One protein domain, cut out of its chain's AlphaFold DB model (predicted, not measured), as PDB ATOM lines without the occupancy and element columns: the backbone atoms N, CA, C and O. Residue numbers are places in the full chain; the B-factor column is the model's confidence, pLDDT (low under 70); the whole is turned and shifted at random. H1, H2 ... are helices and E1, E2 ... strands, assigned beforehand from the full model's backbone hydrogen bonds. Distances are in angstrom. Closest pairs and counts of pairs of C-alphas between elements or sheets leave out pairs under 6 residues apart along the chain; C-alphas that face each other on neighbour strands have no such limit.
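Overview. This is residues 59 to 99 of the 99 residues of a protein of Parasponia andersonii (UniProt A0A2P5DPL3). This is a flat piece with little regular structure, mostly winding backbone: a small two-strand hairpin, E1 and E2, at one side, the long unnamed stretch 59 to 77 running down the other, and the one short helix H1 near the last residue. The printed part has 41 residues, with E1, E2 and H1 in that order; the sheet E1 - E2 is antiparallel and the class is mixed, with 10 residues in named elements. It is only just compact, close to loose, with a radius of gyration of the C-alphas of 10.4 A and spans of 26 by 25 by 12 A.

Along the chain. Find C-alpha 78 at (-141.699, -123.405, -157.757), where E1, residues 78 to 80, begins and runs 6.3 A. E2, residues 84 to 86, covers 6.5 A. H1, residues 94 to 97, runs 5.2 A to C-alpha 97 at (-151.607, -110.142, -148.479).

Arrangement. Look first at the hairpin of E1 and E2, antiparallel at 146 degrees and joined by a tight link. N 80 and O 84, 2.8 A apart, are within hydrogen-bond range. H1 is too short for an O i to N i+4 pair. E1 and H1 are apart.

Size, cuts and confidence. The farthest C-alphas, Asp 68 and Gln 99, are 28.6 A apart. The printed part has no cut, and no link between named elements is long. Look for pLDDT under 70 at residues 98 to 99.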
ATOM      1  N   HIS A  59    -158.293-112.811-148.604       90.19
ATOM      2  CA  HIS A  59    -158.615-114.165-148.173       90.19
ATOM      3  C   HIS A  59    -157.351-115.031-148.082       90.19
ATOM      4  O   HIS A  59    -156.276-114.667-148.565       90.19
ATOM      5  N   THR A  60    -157.465-116.142-147.358       87.62
ATOM      6  CA  THR A  60    -156.331-117.044-147.073       87.62
ATOM      7  C   THR A  60    -156.528-118.440-147.642       87.62
ATOM      8  O   THR A  60    -155.563-119.204-147.757       87.62
ATOM      9  N   ASP A  61    -157.772-118.778-147.970       88.62
ATOM     10  CA  ASP A  61    -158.129-120.011-148.627       88.62
ATOM     11  C   ASP A  61    -157.728-119.980-150.099       88.62
ATOM     12  O   ASP A  61    -157.326-118.974-150.674       88.62
ATOM     13  N   VAL A  62    -157.737-121.156-150.694       91.62
ATOM     14  CA  VAL A  62    -157.466-121.335-152.108       91.62
ATOM     15  C   VAL A  62    -158.366-122.455-152.588       91.62
ATOM     16  O   VAL A  62    -158.659-123.391-151.839       91.62
ATOM     17  N   VAL A  63    -158.785-122.386-153.845       92.88
ATOM     18  CA  VAL A  63    -159.507-123.499-154.461       92.88
ATOM     19  C   VAL A  63    -158.614-124.739-154.552       92.88
ATOM     20  O   VAL A  63    -157.380-124.647-154.534       92.88
ATOM     21  N   LEU A  64    -159.246-125.905-154.692       92.12
ATOM     22  CA  LEU A  64    -158.549-127.174-154.866       92.12
ATOM     23  C   LEU A  64    -157.594-127.137-156.076       92.12
ATOM     24  O   LEU A  64    -157.746-126.358-157.028       92.12
ATOM     25  N   ALA A  65    -156.569-127.976-156.014       93.00
ATOM     26  CA  ALA A  65    -155.657-128.235-157.114       93.00
ATOM     27  C   ALA A  65    -155.608-129.747-157.343       93.00
ATOM     28  O   ALA A  65    -155.581-130.516-156.386       93.00
ATOM     29  N   GLU A  66    -155.651-130.144-158.608       93.38
ATOM     30  CA  GLU A  66    -155.492-131.530-159.041       93.38
ATOM     31  C   GLU A  66    -154.039-131.684-159.485       93.38
ATOM     32  O   GLU A  66    -153.660-131.126-160.513       93.38
ATOM     33  N   ASP A  67    -153.211-132.336-158.667       91.12
ATOM     34  CA  ASP A  67    -151.748-132.345-158.824       91.12
ATOM     35  C   ASP A  67    -151.283-132.814-160.216       91.12
ATOM     36  O   ASP A  67    -150.297-132.300-160.740       91.12
ATOM     37  N   ASP A  68    -152.019-133.729-160.847       96.06
ATOM     38  CA  ASP A  68    -151.750-134.282-162.180       96.06
ATOM     39  C   ASP A  68    -151.941-133.274-163.327       96.06
ATOM     40  O   ASP A  68    -151.381-133.450-164.410       96.06
ATOM     41  N   LYS A  69    -152.692-132.192-163.098       96.50
ATOM     42  CA  LYS A  69    -152.907-131.115-164.079       96.50
ATOM     43  C   LYS A  69    -151.874-129.999-163.985       96.50
ATOM     44  O   LYS A  69    -151.939-129.041-164.758       96.50
ATOM     45  N   TRP A  70    -150.941-130.077-163.039       96.38
ATOM     46  CA  TRP A  70    -149.927-129.052-162.839       96.38
ATOM     47  C   TRP A  70    -148.561-129.503-163.350       96.38
ATOM     48  O   TRP A  70    -148.094-130.599-163.067       96.38
ATOM     49  N   VAL A  71    -147.871-128.599-164.049       95.38
ATOM     50  CA  VAL A  71    -146.477-128.811-164.483       95.38
ATOM     51  C   VAL A  71    -145.519-128.869-163.284       95.38
ATOM     52  O   VAL A  71    -144.502-129.556-163.330       95.38
ATOM     53  N   TYR A  72    -145.855-128.168-162.197       95.50
ATOM     54  CA  TYR A  72    -145.111-128.154-160.935       95.50
ATOM     55  C   TYR A  72    -146.067-128.341-159.759       95.50
ATOM     56  O   TYR A  72    -147.174-127.807-159.823       95.50
ATOM     57  N   PRO A  73    -145.657-129.001-158.658       95.69
ATOM     58  CA  PRO A  73    -146.539-129.217-157.516       95.69
ATOM     59  C   PRO A  73    -147.177-127.902-157.024       95.69
ATOM     60  O   PRO A  73    -146.452-126.949-156.710       95.69
ATOM     61  N   PRO A  74    -148.517-127.824-156.919       95.38
ATOM     62  CA  PRO A  74    -149.243-126.561-156.760       95.38
ATOM     63  C   PRO A  74    -148.919-125.815-155.463       95.38
ATOM     64  O   PRO A  74    -149.098-124.602-155.394       95.38
ATOM     65  N   PHE A  75    -148.427-126.500-154.431       93.50
ATOM     66  CA  PHE A  75    -148.104-125.899-153.132       93.50
ATOM     67  C   PHE A  75    -146.597-125.798-152.848       93.50
ATOM     68  O   PHE A  75    -146.220-125.458-151.731       93.50
ATOM     69  N   ALA A  76    -145.735-126.060-153.839       93.81
ATOM     70  CA  ALA A  76    -144.276-126.001-153.681       93.81
ATOM     71  C   ALA A  76    -143.664-124.614-153.947       93.81
ATOM     72  O   ALA A  76    -142.478-124.426-153.693       93.81
ATOM     73  N   ALA A  77    -144.448-123.662-154.471       93.88
ATOM     74  CA  ALA A  77    -143.974-122.332-154.865       93.88
ATOM     75  C   ALA A  77    -142.744-122.375-155.791       93.88
ATOM     76  O   ALA A  77    -141.745-121.693-155.569       93.88
ATOM     77  N   HIS A  78    -142.815-123.201-156.840       96.12
ATOM     78  CA  HIS A  78    -141.699-123.405-157.757       96.12
ATOM     79  C   HIS A  78    -141.371-122.118-158.524       96.12
ATOM     80  O   HIS A  78    -142.244-121.542-159.175       96.12
ATOM     81  N   VAL A  79    -140.110-121.686-158.478       95.75
ATOM     82  CA  VAL A  79    -139.615-120.549-159.260       95.75
ATOM     83  C   VAL A  79    -139.031-121.071-160.567       95.75
ATOM     84  O   VAL A  79    -138.025-121.777-160.569       95.75
ATOM     85  N   TYR A  80    -139.661-120.709-161.678       92.06
ATOM     86  CA  TYR A  80    -139.207-121.046-163.019       92.06
ATOM     87  C   TYR A  80    -138.396-119.902-163.643       92.06
ATOM     88  O   TYR A  80    -138.223-118.828-163.059       92.06
ATOM     89  N   SER A  81    -137.891-120.136-164.857       88.38
ATOM     90  CA  SER A  81    -137.110-119.168-165.629       88.38
ATOM     91  C   SER A  81    -137.727-117.763-165.600       88.38
ATOM     92  O   SER A  81    -138.945-117.596-165.640       88.38
ATOM     93  N   ARG A  82    -136.862-116.745-165.504       89.94
ATOM     94  CA  ARG A  82    -137.246-115.324-165.392       89.94
ATOM     95  C   ARG A  82    -138.055-114.963-164.133       89.94
ATOM     96  O   ARG A  82    -138.671-113.905-164.097       89.94
ATOM     97  N   GLY A  83    -138.016-115.796-163.090       90.94
ATOM     98  CA  GLY A  83    -138.593-115.476-161.778       90.94
ATOM     99  C   GLY A  83    -140.097-115.725-161.673       90.94
ATOM    100  O   GLY A  83    -140.739-115.227-160.753       90.94
ATOM    101  N   HIS A  84    -140.679-116.484-162.603       93.62
ATOM    102  CA  HIS A  84    -142.099-116.822-162.550       93.62
ATOM    103  C   HIS A  84    -142.373-117.819-161.418       93.62
ATOM    104  O   HIS A  84    -141.757-118.881-161.373       93.62
ATOM    105  N   VAL A  85    -143.320-117.505-160.531       95.06
ATOM    106  CA  VAL A  85    -143.707-118.380-159.413       95.06
ATOM    107  C   VAL A  85    -144.943-119.197-159.780       95.06
ATOM    108  O   VAL A  85    -146.014-118.645-160.029       95.06
ATOM    109  N   TYR A  86    -144.810-120.520-159.758       95.50
ATOM    110  CA  TYR A  86    -145.894-121.472-159.972       95.50
ATOM    111  C   TYR A  86    -146.387-121.974-158.617       95.50
ATOM    112  O   TYR A  86    -145.746-122.797-157.960       95.50
ATOM    113  N   ALA A  87    -147.529-121.442-158.183       95.38
ATOM    114  CA  ALA A  87    -148.197-121.870-156.961       95.38
ATOM    115  C   ALA A  87    -149.703-121.603-157.024       95.38
ATOM    116  O   ALA A  87    -150.140-120.549-157.506       95.38
ATOM    117  N   ARG A  88    -150.504-122.489-156.436       96.06
ATOM    118  CA  ARG A  88    -151.894-122.208-156.094       96.06
ATOM    119  C   ARG A  88    -151.929-121.065-155.078       96.06
ATOM    120  O   ARG A  88    -151.358-121.143-153.993       96.06
ATOM    121  N   GLY A  89    -152.629-120.002-155.451       93.75
ATOM    122  CA  GLY A  89    -152.761-118.793-154.647       93.75
ATOM    123  C   GLY A  89    -151.714-117.715-154.924       93.75
ATOM    124  O   GLY A  89    -151.795-116.653-154.318       93.75
ATOM    125  N   SER A  90    -150.764-117.952-155.841       94.00
ATOM    126  CA  SER A  90    -149.752-116.956-156.240       94.00
ATOM    127  C   SER A  90    -150.361-115.677-156.819       94.00
ATOM    128  O   SER A  90    -149.836-114.604-156.563       94.00
ATOM    129  N   GLN A  91    -151.462-115.782-157.567       94.75
ATOM    130  CA  GLN A  91    -152.199-114.634-158.109       94.75
ATOM    131  C   GLN A  91    -153.465-114.312-157.307       94.75
ATOM    132  O   GLN A  91    -153.777-113.146-157.103       94.75
ATOM    133  N   ASP A  92    -154.181-115.339-156.838       93.44
ATOM    134  CA  ASP A  92    -155.443-115.197-156.101       93.44
ATOM    135  C   ASP A  92    -155.359-115.850-154.710       93.44
ATOM    136  O   ASP A  92    -155.533-117.058-154.558       93.44
ATOM    137  N   MET A  93    -155.045-115.102-153.657       92.62
ATOM    138  CA  MET A  93    -154.608-113.697-153.680       92.62
ATOM    139  C   MET A  93    -153.431-113.451-152.737       92.62
ATOM    140  O   MET A  93    -153.273-112.361-152.189       92.62
ATOM    141  N   LYS A  94    -152.598-114.474-152.513       90.75
ATOM    142  CA  LYS A  94    -151.534-114.418-151.500       90.75
ATOM    143  C   LYS A  94    -150.475-113.362-151.810       90.75
ATOM    144  O   LYS A  94    -149.887-112.831-150.878       90.75
ATOM    145  N   CYS A  95    -150.295-113.009-153.084       90.50
ATOM    146  CA  CYS A  95    -149.435-111.900-153.499       90.50
ATOM    147  C   CYS A  95    -149.879-110.530-152.968       90.50
ATOM    148  O   CYS A  95    -149.045-109.643-152.839       90.50
ATOM    149  N   MET A  96    -151.167-110.345-152.660       86.56
ATOM    150  CA  MET A  96    -151.701-109.072-152.167       86.56
ATOM    151  C   MET A  96    -151.614-108.944-150.643       86.56
ATOM    152  O   MET A  96    -151.757-107.847-150.111       86.56
ATOM    153  N   SER A  97    -151.450-110.063-149.934       70.50
ATOM    154  CA  SER A  97    -151.607-110.142-148.479       70.50
ATOM    155  C   SER A  97    -150.336-110.488-147.717       70.50
ATOM    156  O   SER A  97    -150.223-110.130-146.545       70.50
ATOM    157  N   MET A  98    -149.381-111.165-148.355       59.69
ATOM    158  CA  MET A  98    -148.076-111.485-147.783       59.69
ATOM    159  C   MET A  98    -146.999-111.115-148.802       59.69
ATOM    160  O   MET A  98    -146.912-111.747-149.856       59.69
ATOM    161  N   GLN A  99    -146.197-110.101-148.483       51.53
ATOM    162  CA  GLN A  99    -145.032-109.689-149.262       51.53
ATOM    163  C   GLN A  99    -143.834-109.501-148.337       51.53
ATOM    164  O   GLN A  99    -144.050-109.007-147.205       51.53
TER     165      GLN A  99